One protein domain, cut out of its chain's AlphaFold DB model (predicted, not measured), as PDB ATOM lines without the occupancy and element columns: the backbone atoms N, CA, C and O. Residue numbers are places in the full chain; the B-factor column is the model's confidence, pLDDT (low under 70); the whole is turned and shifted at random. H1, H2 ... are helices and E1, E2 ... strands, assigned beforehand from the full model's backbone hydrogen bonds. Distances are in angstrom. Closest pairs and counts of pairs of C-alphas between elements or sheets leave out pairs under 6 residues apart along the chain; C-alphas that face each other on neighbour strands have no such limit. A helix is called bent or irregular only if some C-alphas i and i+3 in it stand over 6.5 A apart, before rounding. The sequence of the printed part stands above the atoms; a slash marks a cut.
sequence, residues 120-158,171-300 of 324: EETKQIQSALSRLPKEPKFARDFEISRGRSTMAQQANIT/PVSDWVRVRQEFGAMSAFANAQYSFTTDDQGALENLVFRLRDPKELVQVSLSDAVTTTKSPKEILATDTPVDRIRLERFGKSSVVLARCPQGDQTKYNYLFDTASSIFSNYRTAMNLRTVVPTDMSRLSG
ATOM      1  N   GLU A 120      44.066 107.170  32.356       94.75
ATOM      2  CA  GLU A 120      43.542 108.420  32.903       94.75
ATOM      3  C   GLU A 120      42.286 108.871  32.149       94.75
ATOM      4  O   GLU A 120      41.286 109.243  32.766       94.75
ATOM      5  N   GLU A 121      42.312 108.816  30.816       95.12
ATOM      6  CA  GLU A 121      41.163 109.130  29.962       95.12
ATOM      7  C   GLU A 121      40.011 108.145  30.177       95.12
ATOM      8  O   GLU A 121      38.855 108.552  30.296       95.12
ATOM      9  N   THR A 122      40.325 106.860  30.320       96.44
ATOM     10  CA  THR A 122      39.357 105.793  30.606       96.44
ATOM     11  C   THR A 122      38.645 106.041  31.939       96.44
ATOM     12  O   THR A 122      37.412 106.004  32.007       96.44
ATOM     13  N   LYS A 123      39.393 106.398  32.995       97.25
ATOM     14  CA  LYS A 123      38.829 106.786  34.302       97.25
ATOM     15  C   LYS A 123      37.945 108.029  34.198       97.25
ATOM     16  O   LYS A 123      36.898 108.089  34.845       97.25
ATOM     17  N   GLN A 124      38.324 109.009  33.376       96.06
ATOM     18  CA  GLN A 124      37.509 110.207  33.143       96.06
ATOM     19  C   GLN A 124      36.195 109.879  32.429       96.06
ATOM     20  O   GLN A 124      35.152 110.383  32.841       96.06
ATOM     21  N   ILE A 125      36.217 109.004  31.419       97.75
ATOM     22  CA  ILE A 125      35.003 108.510  30.749       97.75
ATOM     23  C   ILE A 125      34.102 107.806  31.755       97.75
ATOM     24  O   ILE A 125      32.930 108.158  31.878       97.75
ATOM     25  N   GLN A 126      34.647 106.878  32.535       98.12
ATOM     26  CA  GLN A 126      33.880 106.160  33.548       98.12
ATOM     27  C   GLN A 126      33.258 107.104  34.591       98.12
ATOM     28  O   GLN A 126      32.085 106.960  34.938       98.12
ATOM     29  N   SER A 127      34.024 108.087  35.070       97.56
ATOM     30  CA  SER A 127      33.548 109.100  36.019       97.56
ATOM     31  C   SER A 127      32.464 109.995  35.414       97.56
ATOM     32  O   SER A 127      31.481 110.316  36.077       97.56
ATOM     33  N   ALA A 128      32.593 110.380  34.144       97.50
ATOM     34  CA  ALA A 128      31.580 111.177  33.461       97.50
ATOM     35  C   ALA A 128      30.277 110.389  33.267       97.50
ATOM     36  O   ALA A 128      29.204 110.910  33.573       97.50
ATOM     37  N   LEU A 129      30.363 109.127  32.830       98.19
ATOM     38  CA  LEU A 129      29.197 108.261  32.639       98.19
ATOM     39  C   LEU A 129      28.463 107.977  33.955       98.19
ATOM     40  O   LEU A 129      27.235 107.973  33.977       98.19
ATOM     41  N   SER A 130      29.184 107.794  35.067       97.38
ATOM     42  CA  SER A 130      28.564 107.528  36.374       97.38
ATOM     43  C   SER A 130      27.815 108.731  36.957       97.38
ATOM     44  O   SER A 130      26.929 108.551  37.793       97.38
ATOM     45  N   ARG A 131      28.130 109.950  36.499       96.31
ATOM     46  CA  ARG A 131      27.439 111.189  36.891       96.31
ATOM     47  C   ARG A 131      26.140 111.422  36.125       96.31
ATOM     48  O   ARG A 131      25.342 112.250  36.563       96.31
ATOM     49  N   LEU A 132      25.927 110.747  34.994       97.62
ATOM     50  CA  LEU A 132      24.718 110.924  34.193       97.62
ATOM     51  C   LEU A 132      23.486 110.395  34.957       97.62
ATOM     52  O   LEU A 132      23.530 109.287  35.499       97.62
ATOM     53  N   PRO A 133      22.367 111.147  35.011       96.12
ATOM     54  CA  PRO A 133      21.171 110.698  35.715       96.12
ATOM     55  C   PRO A 133      20.587 109.454  35.042       96.12
ATOM     56  O   PRO A 133      20.215 109.513  33.871       96.12
ATOM     57  N   LYS A 134      20.477 108.347  35.786       93.69
ATOM     58  CA  LYS A 134      19.863 107.096  35.298       93.69
ATOM     59  C   LYS A 134      18.354 107.234  35.087       93.69
ATOM     60  O   LYS A 134      17.812 106.682  34.139       93.69
ATOM     61  N   GLU A 135      17.710 108.006  35.958       93.81
ATOM     62  CA  GLU A 135      16.291 108.351  35.893       93.81
ATOM     63  C   GLU A 135      16.164 109.871  35.718       93.81
ATOM     64  O   GLU A 135      16.148 110.615  36.709       93.81
ATOM     65  N   PRO A 136      16.155 110.376  34.473       94.94
ATOM     66  CA  PRO A 136      16.058 111.806  34.238       94.94
ATOM     67  C   PRO A 136      14.715 112.357  34.726       94.94
ATOM     68  O   PRO A 136      13.646 111.892  34.336       94.94
ATOM     69  N   LYS A 137      14.779 113.406  35.548       95.56
ATOM     70  CA  LYS A 137      13.625 114.239  35.899       95.56
ATOM     71  C   LYS A 137      13.694 115.523  35.085       95.56
ATOM     72  O   LYS A 137      14.358 116.485  35.483       95.56
ATOM     73  N   PHE A 138      13.057 115.498  33.921       97.50
ATOM     74  CA  PHE A 138      12.980 116.660  33.046       97.50
ATOM     75  C   PHE A 138      12.031 117.720  33.614       97.50
ATOM     76  O   PHE A 138      11.079 117.417  34.341       97.50
ATOM     77  N   ALA A 139      12.326 118.978  33.303       96.75
ATOM     78  CA  ALA A 139      11.394 120.076  33.469       96.75
ATOM     79  C   ALA A 139      10.212 119.910  32.499       96.75
ATOM     80  O   ALA A 139      10.181 119.013  31.659       96.75
ATOM     81  N   ARG A 140       9.206 120.778  32.626       94.75
ATOM     82  CA  ARG A 140       8.070 120.781  31.691       94.75
ATOM     83  C   ARG A 140       8.450 121.313  30.311       94.75
ATOM     84  O   ARG A 140       7.755 121.011  29.347       94.75
ATOM     85  N   ASP A 141       9.524 122.092  30.241       93.81
ATOM     86  CA  ASP A 141       9.952 122.769  29.028       93.81
ATOM     87  C   ASP A 141      10.775 121.825  28.150       93.81
ATOM     88  O   ASP A 141      11.748 121.209  28.597       93.81
ATOM     89  N   PHE A 142      10.382 121.738  26.883       96.69
ATOM     90  CA  PHE A 142      11.075 120.969  25.864       96.69
ATOM     91  C   PHE A 142      10.989 121.678  24.515       96.69
ATOM     92  O   PHE A 142      10.070 122.454  24.253       96.69
ATOM     93  N   GLU A 143      11.945 121.383  23.642       98.00
ATOM     94  CA  GLU A 143      12.017 121.928  22.291       98.00
ATOM     95  C   GLU A 143      12.169 120.782  21.291       98.00
ATOM     96  O   GLU A 143      12.967 119.863  21.493       98.00
ATOM     97  N   ILE A 144      11.405 120.839  20.201       98.12
ATOM     98  CA  ILE A 144      11.559 119.937  19.059       98.12
ATOM     99  C   ILE A 144      11.815 120.792  17.826       98.12
ATOM    100  O   ILE A 144      10.962 121.575  17.410       98.12
ATOM    101  N   SER A 145      12.984 120.593  17.234       97.50
ATOM    102  CA  SER A 145      13.436 121.264  16.024       97.50
ATOM    103  C   SER A 145      13.638 120.222  14.929       97.50
ATOM    104  O   SER A 145      14.098 119.115  15.196       97.50
ATOM    105  N   ARG A 146      13.277 120.547  13.690       96.31
ATOM    106  CA  ARG A 146      13.425 119.646  12.541       96.31
ATOM    107  C   ARG A 146      13.793 120.438  11.302       96.31
ATOM    108  O   ARG A 146      13.370 121.588  11.171       96.31
ATOM    109  N   GLY A 147      14.539 119.828  10.398       94.25
ATOM    110  CA  GLY A 147      14.973 120.502   9.187       94.25
ATOM    111  C   GLY A 147      15.572 119.560   8.163       94.25
ATOM    112  O   GLY A 147      15.774 118.377   8.418       94.25
ATOM    113  N   ARG A 148      15.845 120.135   6.997       92.06
ATOM    114  CA  ARG A 148      16.562 119.510   5.895       92.06
ATOM    115  C   ARG A 148      17.808 120.332   5.623       92.06
ATOM    116  O   ARG A 148      17.713 121.554   5.500       92.06
ATOM    117  N   SER A 149      18.944 119.670   5.518       86.31
ATOM    118  CA  SER A 149      20.228 120.296   5.256       86.31
ATOM    119  C   SER A 149      20.765 119.815   3.922       86.31
ATOM    120  O   SER A 149      20.911 118.620   3.691       86.31
ATOM    121  N   THR A 150      21.056 120.763   3.035       80.50
ATOM    122  CA  THR A 150      21.641 120.508   1.711       80.50
ATOM    123  C   THR A 150      23.158 120.684   1.700       80.50
ATOM    124  O   THR A 150      23.789 120.512   0.666       80.50
ATOM    125  N   MET A 151      23.755 121.071   2.832       58.72
ATOM    126  CA  MET A 151      25.204 121.149   2.955       58.72
ATOM    127  C   MET A 151      25.755 119.805   3.423       58.72
ATOM    128  O   MET A 151      25.406 119.342   4.511       58.72
ATOM    129  N   ALA A 152      26.733 119.275   2.684       55.81
ATOM    130  CA  ALA A 152      27.569 118.135   3.074       55.81
ATOM    131  C   ALA A 152      28.298 118.315   4.432       55.81
ATOM    132  O   ALA A 152      28.959 117.406   4.928       55.81
ATOM    133  N   GLN A 153      28.194 119.491   5.061       47.91
ATOM    134  CA  GLN A 153      28.865 119.829   6.313       47.91
ATOM    135  C   GLN A 153      28.349 119.073   7.541       47.91
ATOM    136  O   GLN A 153      29.116 118.919   8.487       47.91
ATOM    137  N   GLN A 154      27.101 118.593   7.576       49.09
ATOM    138  CA  GLN A 154      26.531 118.107   8.843       49.09
ATOM    139  C   GLN A 154      26.982 116.695   9.235       49.09
ATOM    140  O   GLN A 154      27.170 116.440  10.426       49.09
ATOM    141  N   ALA A 155      27.294 115.835   8.260       46.66
ATOM    142  CA  ALA A 155      27.978 114.564   8.507       46.66
ATOM    143  C   ALA A 155      29.418 114.768   9.037       46.66
ATOM    144  O   ALA A 155      29.937 113.941   9.785       46.66
ATOM    145  N   ASN A 156      30.035 115.919   8.739       42.94
ATOM    146  CA  ASN A 156      31.424 116.240   9.083       42.94
ATOM    147  C   ASN A 156      31.614 117.024  10.396       42.94
ATOM    148  O   ASN A 156      32.745 117.190  10.842       42.94
ATOM    149  N   ILE A 157      30.565 117.466  11.101       47.66
ATOM    150  CA  ILE A 157      30.756 118.172  12.396       47.66
ATOM    151  C   ILE A 157      31.346 117.231  13.472       47.66
ATOM    152  O   ILE A 157      31.960 117.676  14.447       47.66
ATOM    153  N   THR A 158      31.243 115.913  13.280       51.75
ATOM    154  CA  THR A 158      31.801 114.905  14.197       51.75
ATOM    155  C   THR A 158      33.197 114.403  13.789       51.75
ATOM    156  O   THR A 158      33.840 113.686  14.568       51.75
ATOM    157  N   PRO A 171      25.006 115.267  -0.299       73.62
ATOM    158  CA  PRO A 171      23.899 114.477   0.216       73.62
ATOM    159  C   PRO A 171      22.966 115.365   1.038       73.62
ATOM    160  O   PRO A 171      23.386 116.102   1.937       73.62
ATOM    161  N   VAL A 172      21.682 115.311   0.697       86.56
ATOM    162  CA  VAL A 172      20.628 115.993   1.442       86.56
ATOM    163  C   VAL A 172      20.325 115.157   2.677       86.56
ATOM    164  O   VAL A 172      20.000 113.980   2.561       86.56
ATOM    165  N   SER A 173      20.407 115.768   3.856       90.31
ATOM    166  CA  SER A 173      20.107 115.099   5.122       90.31
ATOM    167  C   SER A 173      18.869 115.693   5.783       90.31
ATOM    168  O   SER A 173      18.724 116.912   5.894       90.31
ATOM    169  N   ASP A 174      17.974 114.828   6.243       93.62
ATOM    170  CA  ASP A 174      16.836 115.195   7.079       93.62
ATOM    171  C   ASP A 174      17.202 114.958   8.547       93.62
ATOM    172  O   ASP A 174      17.813 113.947   8.901       93.62
ATOM    173  N   TRP A 175      16.836 115.890   9.426       95.44
ATOM    174  CA  TRP A 175      17.174 115.801  10.842       95.44
ATOM    175  C   TRP A 175      16.039 116.243  11.760       95.44
ATOM    176  O   TRP A 175      15.259 117.155  11.468       95.44
ATOM    177  N   VAL A 176      15.997 115.617  12.933       97.81
ATOM    178  CA  VAL A 176      15.130 115.966  14.060       97.81
ATOM    179  C   VAL A 176      15.986 116.076  15.314       97.81
ATOM    180  O   VAL A 176      16.820 115.220  15.599       97.81
ATOM    181  N   ARG A 177      15.764 117.131  16.093       98.19
ATOM    182  CA  ARG A 177      16.422 117.414  17.363       98.19
ATOM    183  C   ARG A 177      15.374 117.581  18.450       98.19
ATOM    184  O   ARG A 177      14.461 118.386  18.308       98.19
ATOM    185  N   VAL A 178      15.542 116.854  19.543       98.50
ATOM    186  CA  VAL A 178      14.696 116.929  20.733       98.50
ATOM    187  C   VAL A 178      15.567 117.386  21.890       98.50
ATOM    188  O   VAL A 178      16.561 116.741  22.213       98.50
ATOM    189  N   ARG A 179      15.210 118.495  22.523       98.38
ATOM    190  CA  ARG A 179      15.908 119.039  23.685       98.38
ATOM    191  C   ARG A 179      14.967 119.029  24.880       98.38
ATOM    192  O   ARG A 179      13.853 119.536  24.800       98.38
ATOM    193  N   GLN A 180      15.435 118.449  25.975       98.31
ATOM    194  CA  GLN A 180      14.737 118.391  27.254       98.31
ATOM    195  C   GLN A 180      15.584 119.084  28.314       98.31
ATOM    196  O   GLN A 180      16.768 118.768  28.475       98.31
ATOM    197  N   GLU A 181      14.989 120.024  29.038       98.06
ATOM    198  CA  GLU A 181      15.661 120.704  30.142       98.06
ATOM    199  C   GLU A 181      15.590 119.852  31.409       98.06
ATOM    200  O   GLU A 181      14.586 119.199  31.693       98.06
ATOM    201  N   PHE A 182      16.648 119.864  32.213       97.69
ATOM    202  CA  PHE A 182      16.590 119.308  33.559       97.69
ATOM    203  C   PHE A 182      16.095 120.361  34.558       97.69
ATOM    204  O   PHE A 182      16.259 121.566  34.365       97.69
ATOM    205  N   GLY A 183      15.523 119.904  35.676       95.38
ATOM    206  CA  GLY A 183      15.153 120.797  36.776       95.38
ATOM    207  C   GLY A 183      16.351 121.576  37.346       95.38
ATOM    208  O   GLY A 183      17.496 121.138  37.253       95.38
ATOM    209  N   ALA A 184      16.084 122.711  37.998       92.50
ATOM    210  CA  ALA A 184      17.112 123.628  38.510       92.50
ATOM    211  C   ALA A 184      18.110 122.998  39.505       92.50
ATOM    212  O   ALA A 184      19.214 123.506  39.662       92.50
ATOM    213  N   MET A 185      17.735 121.893  40.158       91.75
ATOM    214  CA  MET A 185      18.597 121.157  41.093       91.75
ATOM    215  C   MET A 185      19.517 120.128  40.413       91.75
ATOM    216  O   MET A 185      20.315 119.482  41.088       91.75
ATOM    217  N   SER A 186      19.392 119.924  39.100       94.94
ATOM    218  CA  SER A 186      20.261 119.017  38.350       94.94
ATOM    219  C   SER A 186      21.610 119.668  38.054       94.94
ATOM    220  O   SER A 186      21.684 120.849  37.718       94.94
ATOM    221  N   ALA A 187      22.678 118.868  38.091       95.12
ATOM    222  CA  ALA A 187      24.003 119.285  37.626       95.12
ATOM    223  C   ALA A 187      24.053 119.529  36.103       95.12
ATOM    224  O   ALA A 187      24.966 120.184  35.594       95.12
ATOM    225  N   PHE A 188      23.074 118.996  35.369       97.25
ATOM    226  CA  PHE A 188      22.944 119.156  33.927       97.25
ATOM    227  C   PHE A 188      21.933 120.252  33.609       97.25
ATOM    228  O   PHE A 188      20.920 120.388  34.290       97.25
ATOM    229  N   ALA A 189      22.211 121.029  32.566       97.38
ATOM    230  CA  ALA A 189      21.274 122.002  32.028       97.38
ATOM    231  C   ALA A 189      20.207 121.289  31.186       97.38
ATOM    232  O   ALA A 189      19.024 121.368  31.493       97.38
ATOM    233  N   ASN A 190      20.637 120.510  30.190       98.19
ATOM    234  CA  ASN A 190      19.742 119.784  29.291       98.19
ATOM    235  C   ASN A 190      20.340 118.475  28.773       98.19
ATOM    236  O   ASN A 190      21.554 118.250  28.827       98.19
ATOM    237  N   ALA A 191      19.442 117.632  28.268       98.44
ATOM    238  CA  ALA A 191      19.743 116.520  27.385       98.44
ATOM    239  C   ALA A 191      19.197 116.851  25.990       98.44
ATOM    240  O   ALA A 191      18.009 117.143  25.825       98.44
ATOM    241  N   GLN A 192      20.067 116.817  24.987       98.50
ATOM    242  CA  GLN A 192      19.723 117.069  23.598       98.50
ATOM    243  C   GLN A 192      19.990 115.818  22.778       98.50
ATOM    244  O   GLN A 192      21.126 115.375  22.648       98.50
ATOM    245  N   TYR A 193      18.939 115.293  22.180       98.56
ATOM    246  CA  TYR A 193      19.004 114.212  21.225       98.56
ATOM    247  C   TYR A 193      18.879 114.756  19.800       98.56
ATOM    248  O   TYR A 193      18.073 115.650  19.544       98.56
ATOM    249  N   SER A 194      19.637 114.205  18.858       97.75
ATOM    250  CA  SER A 194      19.471 114.446  17.427       97.75
ATOM    251  C   SER A 194      19.517 113.144  16.645       97.75
ATOM    252  O   SER A 194      20.405 112.326  16.868       97.75
ATOM    253  N   PHE A 195      18.591 113.007  15.704       97.06
ATOM    254  CA  PHE A 195      18.547 111.959  14.695       97.06
ATOM    255  C   PHE A 195      18.720 112.612  13.332       97.06
ATOM    256  O   PHE A 195      17.977 113.539  13.008       97.06
ATOM    257  N   THR A 196      19.691 112.149  12.560       94.69
ATOM    258  CA  THR A 196      19.936 112.598  11.185       94.69
ATOM    259  C   THR A 196      19.886 111.389  10.273       94.69
ATOM    260  O   THR A 196      20.334 110.321  10.676       94.69
ATOM    261  N   THR A 197      19.347 111.539   9.070       92.88
ATOM    262  CA  THR A 197      19.346 110.499   8.039       92.88
ATOM    263  C   THR A 197      19.619 111.105   6.676       92.88
ATOM    264  O   THR A 197      19.156 112.204   6.368       92.88
ATOM    265  N   ASP A 198      20.393 110.374   5.889       89.06
ATOM    266  CA  ASP A 198      20.752 110.663   4.508       89.06
ATOM    267  C   ASP A 198      20.821 109.350   3.707       89.06
ATOM    268  O   ASP A 198      20.388 108.292   4.175       89.06
ATOM    269  N   ASP A 199      21.368 109.421   2.494       86.50
ATOM    270  CA  ASP A 199      21.530 108.265   1.610       86.50
ATOM    271  C   ASP A 199      22.579 107.252   2.113       86.50
ATOM    272  O   ASP A 199      22.609 106.115   1.644       86.50
ATOM    273  N   GLN A 200      23.452 107.640   3.052       86.31
ATOM    274  CA  GLN A 200      24.508 106.789   3.614       86.31
ATOM    275  C   GLN A 200      24.053 106.058   4.881       86.31
ATOM    276  O   GLN A 200      24.576 104.990   5.212       86.31
ATOM    277  N   GLY A 201      23.071 106.607   5.593       91.06
ATOM    278  CA  GLY A 201      22.463 105.947   6.734       91.06
ATOM    279  C   GLY A 201      21.796 106.913   7.697       91.06
ATOM    280  O   GLY A 201      21.196 107.916   7.313       91.06
ATOM    281  N   ALA A 202      21.880 106.579   8.982       92.50
ATOM    282  CA  ALA A 202      21.383 107.406  10.064       92.50
ATOM    283  C   ALA A 202      22.434 107.595  11.157       92.50
ATOM    284  O   ALA A 202      23.239 106.707  11.430       92.50
ATOM    285  N   LEU A 203      22.382 108.749  11.815       94.44
ATOM    286  CA  LEU A 203      23.228 109.099  12.947       94.44
ATOM    287  C   LEU A 203      22.361 109.522  14.131       94.44
ATOM    288  O   LEU A 203      21.594 110.488  14.048       94.44
ATOM    289  N   GLU A 204      22.526 108.818  15.245       96.12
ATOM    290  CA  GLU A 204      21.958 109.171  16.539       96.12
ATOM    291  C   GLU A 204      23.028 109.848  17.398       96.12
ATOM    292  O   GLU A 204      24.159 109.376  17.509       96.12
ATOM    293  N   ASN A 205      22.683 110.959  18.046       97.88
ATOM    294  CA  ASN A 205      23.582 111.626  18.984       97.88
ATOM    295  C   ASN A 205      22.802 112.166  20.181       97.88
ATOM    296  O   ASN A 205      21.832 112.906  20.018       97.88
ATOM    297  N   LEU A 206      23.247 111.810  21.382       98.56
ATOM    298  CA  LEU A 206      22.707 112.253  22.658       98.56
ATOM    299  C   LEU A 206      23.775 113.050  23.405       98.56
ATOM    300  O   LEU A 206      24.838 112.532  23.743       98.56
ATOM    301  N   VAL A 207      23.477 114.313  23.689       98.56
ATOM    302  CA  VAL A 207      24.392 115.265  24.316       98.56
ATOM    303  C   VAL A 207      23.831 115.734  25.650       98.56
ATOM    304  O   VAL A 207      22.700 116.202  25.737       98.56
ATOM    305  N   PHE A 208      24.658 115.669  26.685       98.50
ATOM    306  CA  PHE A 208      24.387 116.173  28.022       98.50
ATOM    307  C   PHE A 208      25.237 117.404  28.279       98.50
ATOM    308  O   PHE A 208      26.464 117.301  28.341       98.50
ATOM    309  N   ARG A 209      24.604 118.562  28.468       97.88
ATOM    310  CA  ARG A 209      25.313 119.804  28.788       97.88
ATOM    311  C   ARG A 209      25.300 120.052  30.290       97.88
ATOM    312  O   ARG A 209      24.237 120.014  30.911       97.88
ATOM    313  N   LEU A 210      26.464 120.318  30.877       96.88
ATOM    314  CA  LEU A 210      26.567 120.666  32.294       96.88
ATOM    315  C   LEU A 210      26.128 122.116  32.515       96.88
ATOM    316  O   LEU A 210      26.327 122.971  31.653       96.88
ATOM    317  N   ARG A 211      25.525 122.389  33.676       95.19
ATOM    318  CA  ARG A 211      25.126 123.749  34.067       95.19
ATOM    319  C   ARG A 211      26.340 124.600  34.455       95.19
ATOM    320  O   ARG A 211      26.436 125.737  34.011       95.19
ATOM    321  N   ASP A 212      27.279 124.005  35.194       93.25
ATOM    322  CA  ASP A 212      28.506 124.658  35.664       93.25
ATOM    323  C   ASP A 212      29.748 123.985  35.050       93.25
ATOM    324  O   ASP A 212      30.321 123.060  35.645       93.25
ATOM    325  N   PRO A 213      30.176 124.403  33.843       88.69
ATOM    326  CA  PRO A 213      31.257 123.754  33.110       88.69
ATOM    327  C   PRO A 213      32.632 124.162  33.660       88.69
ATOM    328  O   PRO A 213      33.357 124.938  33.045       88.69
ATOM    329  N   LYS A 214      33.005 123.647  34.840       89.62
ATOM    330  CA  LYS A 214      34.340 123.889  35.424       89.62
ATOM    331  C   LYS A 214      35.441 123.185  34.636       89.62
ATOM    332  O   LYS A 214      36.411 123.800  34.222       89.62
ATOM    333  N   GLU A 215      35.275 121.881  34.432       90.69
ATOM    334  CA  GLU A 215      36.244 121.055  33.701       90.69
ATOM    335  C   GLU A 215      35.604 120.320  32.529       90.69
ATOM    336  O   GLU A 215      36.198 120.225  31.460       90.69
ATOM    337  N   LEU A 216      34.383 119.820  32.721       95.25
ATOM    338  CA  LEU A 216      33.600 119.107  31.721       95.25
ATOM    339  C   LEU A 216      32.473 120.021  31.236       95.25
ATOM    340  O   LEU A 216      31.676 120.504  32.036       95.25
ATOM    341  N   VAL A 217      32.417 120.255  29.930       96.44
ATOM    342  CA  VAL A 217      31.401 121.085  29.271       96.44
ATOM    343  C   VAL A 217      30.198 120.230  28.898       96.44
ATOM    344  O   VAL A 217      29.057 120.564  29.226       96.44
ATOM    345  N   GLN A 218      30.452 119.104  28.230       96.88
ATOM    346  CA  GLN A 218      29.405 118.188  27.799       96.88
ATOM    347  C   GLN A 218      29.903 116.753  27.635       96.88
ATOM    348  O   GLN A 218      31.089 116.502  27.410       96.88
ATOM    349  N   VAL A 219      28.958 115.821  27.723       98.25
ATOM    350  CA  VAL A 219      29.133 114.405  27.384       98.25
ATOM    351  C   VAL A 219      28.273 114.110  26.166       98.25
ATOM    352  O   VAL A 219      27.087 114.416  26.179       98.25
ATOM    353  N   SER A 220      28.850 113.531  25.123       98.25
ATOM    354  CA  SER A 220      28.150 113.120  23.907       98.25
ATOM    355  C   SER A 220      28.306 111.619  23.720       98.25
ATOM    356  O   SER A 220      29.407 111.081  23.835       98.25
ATOM    357  N   LEU A 221      27.185 110.956  23.478       98.50
ATOM    358  CA  LEU A 221      27.090 109.552  23.113       98.50
ATOM    359  C   LEU A 221      26.538 109.511  21.694       98.50
ATOM    360  O   LEU A 221      25.591 110.241  21.397       98.50
ATOM    361  N   SER A 222      27.111 108.710  20.813       97.44
ATOM    362  CA  SER A 222      26.654 108.627  19.428       97.44
ATOM    363  C   SER A 222      26.636 107.190  18.935       97.44
ATOM    364  O   SER A 222      27.276 106.313  19.518       97.44
ATOM    365  N   ASP A 223      25.849 106.988  17.890       94.62
ATOM    366  CA  ASP A 223      25.786 105.761  17.115       94.62
ATOM    367  C   ASP A 223      25.535 106.101  15.639       94.62
ATOM    368  O   ASP A 223      24.802 107.049  15.325       94.62
ATOM    369  N   ALA A 224      26.157 105.341  14.741       92.44
ATOM    370  CA  ALA A 224      25.991 105.451  13.302       92.44
ATOM    371  C   ALA A 224      25.496 104.124  12.717       92.44
ATOM    372  O   ALA A 224      26.132 103.077  12.842       92.44
ATOM    373  N   VAL A 225      24.374 104.181  12.002       91.00
ATOM    374  CA  VAL A 225      23.743 103.016  11.385       91.00
ATOM    375  C   VAL A 225      23.759 103.179   9.871       91.00
ATOM    376  O   VAL A 225      23.000 103.961   9.309       91.00
ATOM    377  N   THR A 226      24.588 102.399   9.182       86.31
ATOM    378  CA  THR A 226      24.771 102.451   7.718       86.31
ATOM    379  C   THR A 226      23.683 101.690   6.947       86.31
ATOM    380  O   THR A 226      23.958 101.016   5.956       86.31
ATOM    381  N   THR A 227      22.446 101.678   7.448       78.50
ATOM    382  CA  THR A 227      21.345 100.876   6.895       78.50
ATOM    383  C   THR A 227      20.246 101.771   6.337       78.50
ATOM    384  O   THR A 227      19.903 102.783   6.937       78.50
ATOM    385  N   THR A 228      19.622 101.356   5.236       78.69
ATOM    386  CA  THR A 228      18.502 102.063   4.591       78.69
ATOM    387  C   THR A 228      17.155 101.819   5.287       78.69
ATOM    388  O   THR A 228      16.100 101.891   4.658       78.69
ATOM    389  N   LYS A 229      17.165 101.445   6.573       87.75
ATOM    390  CA  LYS A 229      15.933 101.206   7.335       87.75
ATOM    391  C   LYS A 229      15.218 102.520   7.610       87.75
ATOM    392  O   LYS A 229      15.828 103.583   7.700       87.75
ATOM    393  N   SER A 230      13.910 102.438   7.817       91.75
ATOM    394  CA  SER A 230      13.132 103.607   8.217       91.75
ATOM    395  C   SER A 230      13.549 104.104   9.615       91.75
ATOM    396  O   SER A 230      13.924 103.293  10.470       91.75
ATOM    397  N   PRO A 231      13.396 105.408   9.932       92.94
ATOM    398  CA  PRO A 231      13.703 105.944  11.265       92.94
ATOM    399  C   PRO A 231      13.007 105.194  12.411       92.94
ATOM    400  O   PRO A 231      13.550 105.055  13.504       92.94
ATOM    401  N   LYS A 232      11.803 104.668  12.155       94.88
ATOM    402  CA  LYS A 232      11.040 103.874  13.123       94.88
ATOM    403  C   LYS A 232      11.714 102.538  13.445       94.88
ATOM    404  O   LYS A 232      11.707 102.127  14.599       94.88
ATOM    405  N   GLU A 233      12.268 101.861  12.445       94.44
ATOM    406  CA  GLU A 233      12.942 100.567  12.612       94.44
ATOM    407  C   GLU A 233      14.309 100.724  13.279       94.44
ATOM    408  O   GLU A 233      14.674  99.907  14.125       94.44
ATOM    409  N   ILE A 234      15.036 101.795  12.947       92.81
ATOM    410  CA  ILE A 234      16.331 102.110  13.563       92.81
ATOM    411  C   ILE A 234      16.147 102.302  15.074       92.81
ATOM    412  O   ILE A 234      16.718 101.558  15.868       92.81
ATOM    413  N   LEU A 235      15.215 103.173  15.475       94.19
ATOM    414  CA  LEU A 235      14.920 103.447  16.889       94.19
ATOM    415  C   LEU A 235      14.272 102.278  17.649       94.19
ATOM    416  O   LEU A 235      14.215 102.299  18.882       94.19
ATOM    417  N   ALA A 236      13.750 101.276  16.937       93.56
ATOM    418  CA  ALA A 236      13.221 100.053  17.533       93.56
ATOM    419  C   ALA A 236      14.313  99.011  17.821       93.56
ATOM    420  O   ALA A 236      14.096  98.136  18.654       93.56
ATOM    421  N   THR A 237      15.465  99.096  17.147       91.75
ATOM    422  CA  THR A 237      16.543  98.098  17.255       91.75
ATOM    423  C   THR A 237      17.433  98.325  18.485       91.75
ATOM    424  O   THR A 237      18.168  97.422  18.865       91.75
ATOM    425  N   ASP A 238      17.348  99.498  19.127       90.00
ATOM    426  CA  ASP A 238      18.215  99.897  20.246       90.00
ATOM    427  C   ASP A 238      19.698  99.655  19.950       90.00
ATOM    428  O   ASP A 238      20.417  99.000  20.706       90.00
ATOM    429  N   THR A 239      20.163 100.200  18.828       92.88
ATOM    430  CA  THR A 239      21.564 100.099  18.434       92.88
ATOM    431  C   THR A 239      22.485 100.627  19.545       92.88
ATOM    432  O   THR A 239      22.147 101.623  20.214       92.88
ATOM    433  N   PRO A 240      23.594  99.910  19.815       95.75
ATOM    434  CA  PRO A 240      24.515 100.250  20.888       95.75
ATOM    435  C   PRO A 240      25.341 101.483  20.526       95.75
ATOM    436  O   PRO A 240      25.593 101.757  19.363       95.75
ATOM    437  N   VAL A 241      25.823 102.190  21.544       97.19
ATOM    438  CA  VAL A 241      26.707 103.345  21.359       97.19
ATOM    439  C   VAL A 241      28.036 102.894  20.750       97.19
ATOM    440  O   VAL A 241      28.685 101.969  21.255       97.19
ATOM    441  N   ASP A 242      28.461 103.588  19.698       95.38
ATOM    442  CA  ASP A 242      29.742 103.373  19.027       95.38
ATOM    443  C   ASP A 242      30.790 104.423  19.412       95.38
ATOM    444  O   ASP A 242      31.985 104.165  19.277       95.38
ATOM    445  N   ARG A 243      30.371 105.579  19.944       96.75
ATOM    446  CA  ARG A 243      31.259 106.695  20.269       96.75
ATOM    447  C   ARG A 243      30.830 107.442  21.524       96.75
ATOM    448  O   ARG A 243      29.678 107.817  21.704       96.75
ATOM    449  N   ILE A 244      31.810 107.717  22.377       98.00
ATOM    450  CA  ILE A 244      31.693 108.477  23.618       98.00
ATOM    451  C   ILE A 244      32.676 109.641  23.535       98.00
ATOM    452  O   ILE A 244      33.867 109.442  23.292       98.00
ATOM    453  N   ARG A 245      32.201 110.867  23.740       97.19
ATOM    454  CA  ARG A 245      33.013 112.086  23.712       97.19
ATOM    455  C   ARG A 245      32.775 112.921  24.959       97.19
ATOM    456  O   ARG A 245      31.643 113.275  25.274       97.19
ATOM    457  N   LEU A 246      33.859 113.298  25.622       96.88
ATOM    458  CA  LEU A 246      33.880 114.281  26.695       96.88
ATOM    459  C   LEU A 246      34.499 115.568  26.170       96.88
ATOM    460  O   LEU A 246      35.671 115.598  25.789       96.88
ATOM    461  N   GLU A 247      33.726 116.641  26.176       95.12
ATOM    462  CA  GLU A 247      34.234 117.968  25.861       95.12
ATOM    463  C   GLU A 247      34.620 118.685  27.146       95.12
ATOM    464  O   GLU A 247      33.832 118.745  28.090       95.12
ATOM    465  N   ARG A 248      35.838 119.223  27.188       94.19
ATOM    466  CA  ARG A 248      36.419 119.823  28.388       94.19
ATOM    467  C   ARG A 248      36.771 121.282  28.141       94.19
ATOM    468  O   ARG A 248      37.212 121.640  27.053       94.19
ATOM    469  N   PHE A 249      36.594 122.120  29.157       90.75
ATOM    470  CA  PHE A 249      36.910 123.542  29.052       90.75
ATOM    471  C   PHE A 249      38.428 123.741  29.135       90.75
ATOM    472  O   PHE A 249      39.066 123.258  30.069       90.75
ATOM    473  N   GLY A 250      39.019 124.401  28.136       89.44
ATOM    474  CA  GLY A 250      40.462 124.679  28.094       89.44
ATOM    475  C   GLY A 250      41.377 123.449  27.976       89.44
ATOM    476  O   GLY A 250      42.594 123.596  28.051       89.44
ATOM    477  N   LYS A 251      40.828 122.239  27.788       89.81
ATOM    478  CA  LYS A 251      41.566 120.970  27.642       89.81
ATOM    479  C   LYS A 251      41.139 120.259  26.352       89.81
ATOM    480  O   LYS A 251      40.062 120.514  25.820       89.81
ATOM    481  N   SER A 252      41.962 119.334  25.852       89.81
ATOM    482  CA  SER A 252      41.581 118.475  24.720       89.81
ATOM    483  C   SER A 252      40.317 117.669  25.044       89.81
ATOM    484  O   SER A 252      40.071 117.326  26.202       89.81
ATOM    485  N   SER A 253      39.496 117.351  24.043       92.31
ATOM    486  CA  SER A 253      38.396 116.401  24.251       92.31
ATOM    487  C   SER A 253      38.954 114.999  24.499       92.31
ATOM    488  O   SER A 253      39.985 114.645  23.933       92.31
ATOM    489  N   VAL A 254      38.255 114.206  25.306       94.75
ATOM    490  CA  VAL A 254      38.523 112.768  25.446       94.75
ATOM    491  C   VAL A 254      37.496 112.033  24.604       94.75
ATOM    492  O   VAL A 254      36.306 112.335  24.697       94.75
ATOM    493  N   VAL A 255      37.931 111.105  23.759       95.06
ATOM    494  CA  VAL A 255      37.032 110.354  22.879       95.06
ATOM    495  C   VAL A 255      37.398 108.883  22.923       95.06
ATOM    496  O   VAL A 255      38.566 108.533  22.830       95.06
ATOM    497  N   LEU A 256      36.375 108.046  23.015       95.75
ATOM    498  CA  LEU A 256      36.454 106.611  22.808       95.75
ATOM    499  C   LEU A 256      35.454 106.256  21.708       95.75
ATOM    500  O   LEU A 256      34.272 106.557  21.853       95.75
ATOM    501  N   ALA A 257      35.903 105.648  20.615       95.50
ATOM    502  CA  ALA A 257      35.013 105.119  19.582       95.50
ATOM    503  C   ALA A 257      35.369 103.679  19.230       95.50
ATOM    504  O   ALA A 257      36.514 103.265  19.411       95.50
ATOM    505  N   ARG A 258      34.393 102.923  18.726       93.69
ATOM    506  CA  ARG A 258      34.605 101.567  18.229       93.69
ATOM    507  C   ARG A 258      35.469 101.605  16.973       93.69
ATOM    508  O   ARG A 258      35.180 102.340  16.034       93.69
ATOM    509  N   CYS A 259      36.526 100.803  16.961       91.38
ATOM    510  CA  CYS A 259      37.494 100.746  15.878       91.38
ATOM    511  C   CYS A 259      37.588  99.309  15.355       91.38
ATOM    512  O   CYS A 259      38.021  98.429  16.096       91.38
ATOM    513  N   PRO A 260      37.229  99.049  14.085       85.75
ATOM    514  CA  PRO A 260      37.141  97.686  13.556       85.75
ATOM    515  C   PRO A 260      38.495  96.968  13.477       85.75
ATOM    516  O   PRO A 260      38.535  95.747  13.408       85.75
ATOM    517  N   GLN A 261      39.599  97.718  13.484       86.62
ATOM    518  CA  GLN A 261      40.959  97.191  13.342       86.62
ATOM    519  C   GLN A 261      41.692  97.008  14.685       86.62
ATOM    520  O   GLN A 261      42.851  96.605  14.688       86.62
ATOM    521  N   GLY A 262      41.066  97.341  15.822       84.38
ATOM    522  CA  GLY A 262      41.705  97.295  17.142       84.38
ATOM    523  C   GLY A 262      40.947  96.424  18.139       84.38
ATOM    524  O   GLY A 262      39.718  96.438  18.170       84.38
ATOM    525  N   ASP A 263      41.674  95.706  18.999       88.69
ATOM    526  CA  ASP A 263      41.063  95.030  20.145       88.69
ATOM    527  C   ASP A 263      40.678  96.059  21.219       88.69
ATOM    528  O   ASP A 263      41.523  96.720  21.826       88.69
ATOM    529  N   GLN A 264      39.372  96.198  21.437       93.38
ATOM    530  CA  GLN A 264      38.778  97.119  22.405       93.38
ATOM    531  C   GLN A 264      37.942  96.396  23.460       93.38
ATOM    532  O   GLN A 264      37.130  97.021  24.146       93.38
ATOM    533  N   THR A 265      38.139  95.087  23.622       95.00
ATOM    534  CA  THR A 265      37.383  94.266  24.578       95.00
ATOM    535  C   THR A 265      37.455  94.813  26.004       95.00
ATOM    536  O   THR A 265      36.436  94.846  26.698       95.00
ATOM    537  N   LYS A 266      38.608  95.364  26.415       95.50
ATOM    538  CA  LYS A 266      38.787  96.037  27.717       95.50
ATOM    539  C   LYS A 266      37.857  97.234  27.948       95.50
ATOM    540  O   LYS A 266      37.609  97.590  29.093       95.50
ATOM    541  N   TYR A 267      37.325  97.847  26.890       97.00
ATOM    542  CA  TYR A 267      36.438  99.010  26.967       97.00
ATOM    543  C   TYR A 267      34.953  98.658  26.835       97.00
ATOM    544  O   TYR A 267      34.113  99.555  26.929       97.00
ATOM    545  N   ASN A 268      34.600  97.380  26.651       96.50
ATOM    546  CA  ASN A 268      33.207  96.960  26.463       96.50
ATOM    547  C   ASN A 268      32.295  97.449  27.595       96.50
ATOM    548  O   ASN A 268      31.224  97.973  27.320       96.50
ATOM    549  N   TYR A 269      32.766  97.429  28.846       97.88
ATOM    550  CA  TYR A 269      31.983  97.911  29.988       97.88
ATOM    551  C   TYR A 269      31.583  99.399  29.884       97.88
ATOM    552  O   TYR A 269      30.518  99.792  30.372       97.88
ATOM    553  N   LEU A 270      32.411 100.238  29.244       98.12
ATOM    554  CA  LEU A 270      32.095 101.649  29.003       98.12
ATOM    555  C   LEU A 270      31.020 101.787  27.928       98.12
ATOM    556  O   LEU A 270      30.072 102.550  28.117       98.12
ATOM    557  N   PHE A 271      31.137 101.028  26.837       97.94
ATOM    558  CA  PHE A 271      30.131 101.011  25.777       97.94
ATOM    559  C   PHE A 271      28.798 100.435  26.251       97.94
ATOM    560  O   PHE A 271      27.753 100.977  25.898       97.94
ATOM    561  N   ASP A 272      28.807  99.404  27.091       98.00
ATOM    562  CA  ASP A 272      27.595  98.811  27.661       98.00
ATOM    563  C   ASP A 272      26.890  99.808  28.587       98.00
ATOM    564  O   ASP A 272      25.680 100.028  28.485       98.00
ATOM    565  N   THR A 273      27.661 100.496  29.438       98.38
ATOM    566  CA  THR A 273      27.143 101.566  30.303       98.38
ATOM    567  C   THR A 273      26.545 102.701  29.470       98.38
ATOM    568  O   THR A 273      25.424 103.138  29.732       98.38
ATOM    569  N   ALA A 274      27.264 103.165  28.444       98.31
ATOM    570  CA  ALA A 274      26.793 104.216  27.552       98.31
ATOM    571  C   ALA A 274      25.531 103.797  26.783       98.31
ATOM    572  O   ALA A 274      24.587 104.579  26.708       98.31
ATOM    573  N   SER A 275      25.473 102.562  26.282       98.12
ATOM    574  CA  SER A 275      24.318 102.016  25.553       98.12
ATOM    575  C   SER A 275      23.084 101.900  26.446       98.12
ATOM    576  O   SER A 275      21.983 102.259  26.027       98.12
ATOM    577  N   SER A 276      23.264 101.485  27.704       97.88
ATOM    578  CA  SER A 276      22.185 101.466  28.696       97.88
ATOM    579  C   SER A 276      21.635 102.871  28.958       97.88
ATOM    580  O   SER A 276      20.421 103.074  28.930       97.88
ATOM    581  N   ILE A 277      22.514 103.864  29.140       97.94
ATOM    582  CA  ILE A 277      22.108 105.270  29.285       97.94
ATOM    583  C   ILE A 277      21.358 105.730  28.032       97.94
ATOM    584  O   ILE A 277      20.264 106.276  28.140       97.94
ATOM    585  N   PHE A 278      21.898 105.468  26.846       97.56
ATOM    586  CA  PHE A 278      21.294 105.884  25.585       97.56
ATOM    587  C   PHE A 278      19.873 105.327  25.413       97.56
ATOM    588  O   PHE A 278      18.934 106.088  25.175       97.56
ATOM    589  N   SER A 279      19.682 104.018  25.618       96.81
ATOM    590  CA  SER A 279      18.369 103.359  25.537       96.81
ATOM    591  C   SER A 279      17.372 103.903  26.574       96.81
ATOM    592  O   SER A 279      16.210 104.186  26.248       96.81
ATOM    593  N   ASN A 280      17.828 104.161  27.804       97.44
ATOM    594  CA  ASN A 280      16.993 104.775  28.839       97.44
ATOM    595  C   ASN A 280      16.495 106.161  28.412       97.44
ATOM    596  O   ASN A 280      15.310 106.467  28.565       97.44
ATOM    597  N   TYR A 281      17.362 106.989  27.820       97.94
ATOM    598  CA  TYR A 281      16.978 108.319  27.339       97.94
ATOM    599  C   TYR A 281      16.101 108.271  26.084       97.94
ATOM    600  O   TYR A 281      15.189 109.095  25.975       97.94
ATOM    601  N   ARG A 282      16.262 107.272  25.199       97.19
ATOM    602  CA  ARG A 282      15.302 107.024  24.105       97.19
ATOM    603  C   ARG A 282      13.881 106.852  24.636       97.19
ATOM    604  O   ARG A 282      12.941 107.424  24.077       97.19
ATOM    605  N   THR A 283      13.735 106.115  25.734       97.19
ATOM    606  CA  THR A 283      12.441 105.901  26.393       97.19
ATOM    607  C   THR A 283      11.969 107.158  27.126       97.19
ATOM    608  O   THR A 283      10.852 107.614  26.896       97.19
ATOM    609  N   ALA A 284      12.820 107.764  27.960       97.50
ATOM    610  CA  ALA A 284      12.446 108.906  28.797       97.50
ATOM    611  C   ALA A 284      12.062 110.159  27.992       97.50
ATOM    612  O   ALA A 284      11.197 110.922  28.417       97.50
ATOM    613  N   MET A 285      12.675 110.366  26.824       97.75
ATOM    614  CA  MET A 285      12.364 111.484  25.925       97.75
ATOM    615  C   MET A 285      11.300 111.130  24.867       97.75
ATOM    616  O   MET A 285      11.029 111.937  23.979       97.75
ATOM    617  N   ASN A 286      10.699 109.935  24.940       97.31
ATOM    618  CA  ASN A 286       9.693 109.431  23.998       97.31
ATOM    619  C   ASN A 286      10.137 109.468  22.517       97.31
ATOM    620  O   ASN A 286       9.348 109.741  21.603       97.31
ATOM    621  N   LEU A 287      11.419 109.195  22.257       97.62
ATOM    622  CA  LEU A 287      12.025 109.391  20.935       97.62
ATOM    623  C   LEU A 287      11.447 108.453  19.875       97.62
ATOM    624  O   LEU A 287      11.281 108.858  18.728       97.62
ATOM    625  N   ARG A 288      11.058 107.234  20.270       97.19
ATOM    626  CA  ARG A 288      10.447 106.229  19.379       97.19
ATOM    627  C   ARG A 288       9.124 106.685  18.762       97.19
ATOM    628  O   ARG A 288       8.704 106.138  17.746       97.19
ATOM    629  N   THR A 289       8.465 107.673  19.363       97.38
ATOM    630  CA  THR A 289       7.237 108.265  18.829       97.38
ATOM    631  C   THR A 289       7.513 109.614  18.184       97.38
ATOM    632  O   THR A 289       7.081 109.843  17.054       97.38
ATOM    633  N   VAL A 290       8.240 110.495  18.877       97.88
ATOM    634  CA  VAL A 290       8.486 111.872  18.423       97.88
ATOM    635  C   VAL A 290       9.275 111.888  17.117       97.88
ATOM    636  O   VAL A 290       8.834 112.490  16.141       97.88
ATOM    637  N   VAL A 291      10.397 111.168  17.058       97.25
ATOM    638  CA  VAL A 291      11.326 111.260  15.926       97.25
ATOM    639  C   VAL A 291      10.699 110.741  14.630       97.25
ATOM    640  O   VAL A 291      10.678 111.509  13.671       97.25
ATOM    641  N   PRO A 292      10.110 109.529  14.551       96.81
ATOM    642  CA  PRO A 292       9.480 109.084  13.306       96.81
ATOM    643  C   PRO A 292       8.317 109.983  12.867       96.81
ATOM    644  O   PRO A 292       8.137 110.219  11.672       96.81
ATOM    645  N   THR A 293       7.552 110.523  13.824       96.75
ATOM    646  CA  THR A 293       6.454 111.455  13.535       96.75
ATOM    647  C   THR A 293       6.977 112.732  12.893       96.75
ATOM    648  O   THR A 293       6.449 113.160  11.869       96.75
ATOM    649  N   ASP A 294       8.021 113.341  13.450       96.69
ATOM    650  CA  ASP A 294       8.579 114.575  12.905       96.69
ATOM    651  C   ASP A 294       9.375 114.357  11.617       96.69
ATOM    652  O   ASP A 294       9.275 115.183  10.710       96.69
ATOM    653  N   MET A 295      10.063 113.222  11.475       95.19
ATOM    654  CA  MET A 295      10.728 112.831  10.228       95.19
ATOM    655  C   MET A 295       9.729 112.698   9.074       95.19
ATOM    656  O   MET A 295       9.977 113.208   7.986       95.19
ATOM    657  N   SER A 296       8.550 112.110   9.322       94.38
ATOM    658  CA  SER A 296       7.513 111.944   8.288       94.38
ATOM    659  C   SER A 296       7.004 113.273   7.709       94.38
ATOM    660  O   SER A 296       6.514 113.321   6.582       94.38
ATOM    661  N   ARG A 297       7.141 114.374   8.464       93.94
ATOM    662  CA  ARG A 297       6.758 115.726   8.028       93.94
ATOM    663  C   ARG A 297       7.759 116.327   7.046       93.94
ATOM    664  O   ARG A 297       7.380 117.203   6.273       93.94
ATOM    665  N   LEU A 298       9.014 115.879   7.080       90.50
ATOM    666  CA  LEU A 298      10.063 116.298   6.146       90.50
ATOM    667  C   LEU A 298       9.958 115.540   4.812       90.50
ATOM    668  O   LEU A 298      10.313 116.068   3.762       90.50
ATOM    669  N   SER A 299       9.379 114.338   4.842       78.94
ATOM    670  CA  SER A 299       9.123 113.485   3.673       78.94
ATOM    671  C   SER A 299       7.918 113.925   2.824       78.94
ATOM    672  O   SER A 299       7.544 113.226   1.883       78.94
ATOM    673  N   GLY A 300       7.268 115.045   3.164       66.75
ATOM    674  CA  GLY A 300       6.089 115.540   2.454       66.75
ATOM    675  C   GLY A 300       6.366 115.809   0.967       66.75
ATOM    676  O   GLY A 300       7.498 116.141   0.605       66.75
TER     677      GLY A 300
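Overview. This is residues 120 to 158 and 171 to 300 of the 324 residues of an uncharacterized protein of Koribacter versatilis (strain Ellin345) (UniProt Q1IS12). What does one see first? A twisted wall of seven antiparallel strands, E1 to E7, has one face covered by helices, with the long H4 crossing over strands E3 to E7, H1 beside it over E5 to E7, and H5 over E1 to E3; H3 packs on H5, and the other face of the sheet is largely bare. What else sums it up? The printed part has 169 residues, with five named helices and seven named strands in the order H1 E1 H2 E2 E3 E4 E5 H3 E6 E7 H4 H5, of the class mixed, and the sheet's order is E1 - E2 - E3 - E4 - E5 - E6 - E7. It is compact, with a radius of gyration of the C-alphas of 15.9 A and spans of 47 by 44 by 29 A.

Along the chain. Where are the strands? E1 is residues 138 to 149, 28.9 A long, and bends by 76 degrees at residue 141. E2 is residues 173 to 182, 29.0 A; E3 is 188 to 197, 27.5 A; E4 is 202 to 210, 26.4 A; and E5 is 216 to 225, 27.7 A. E6 is residues 243 to 248 and E7 is 254 to 257. Where are the helices? H1 is residues 120 to 131, 16.8 A long, and begins at C-alpha 120 at (43.542, 108.420, 32.903); H2 is 153 to 156 and H3 is 231 to 237. H4 is residues 265 to 284, 29.2 A, and is irregular, with C-alphas 266 and 269 7.4 A apart. H5 is residues 287 to 298, 16.4 A, and ends at C-alpha 298 at (10.063, 116.298, 6.146).

Arrangement. How are the strands joined? E2 E3 E4 E5 form a meander, each strand the antiparallel neighbour of the one before, with N 178 and O 193 at 2.8 A, N 194 and O 205 at 2.8 A, and N 206 and O 221 at 2.8 A. The edge strand E1 is the antiparallel neighbour of E2, with N 145 and O 177 at 2.9 A. E5 and E6 have N 220 and O 245 at 2.8 A, and the hairpin E6 and E7 has N 244 and O 256 at 2.8 A. How do the helices stand on the sheet? H1, H4 and H5 lie on the same face: H4 runs across the strands at a height over the sheet of 9.5 A, with C-alphas of Leu 221 and Ala 274 the closest to E5 at 6.9 A. H1 runs across the strands at 8.7 A, and H5 runs slantwise to them at 8.8 A, its closest C-alphas to E2 being Val 176 and Val 291, 6.3 A. H2 and H3 only graze the sheet. Which helices meet? H1 touches H4 with residues 125 to 129 alone, closest C-alphas Gln 126 and Leu 270, 6.6 A, at a shallow tilt of 25 degrees, the same way. H3 touches H5, closest C-alphas Lys 232 and Pro 292, 5.4 A, at a shallow tilt of 22 degrees, opposite ways. H4 and H5 are close but not clearly touching, with the C-alphas of Arg 282 and Arg 288 6.8 A apart. How are the helix backbones? In H1 and H3 every O i to N i+4 pair is within hydrogen-bond range; H4 has 14 of 16 and H5 5 of 8, and H2 is too short for such a pair.

Size, cuts and confidence. How large is it? The two C-alphas farthest apart are those of Glu 120 and Gly 300, 48.8 A. Is the printed part unbroken? Residues 159 to 170 are not printed, and C-alphas 158 and 171 are 16.1 A apart across this cut, which lies in the link from H2 to E2. Of the links that are printed whole, none is long. Where is confidence low? The mean pLDDT of the printed part is 92.2, and residues 151 to 158 and residue 300 are under 70.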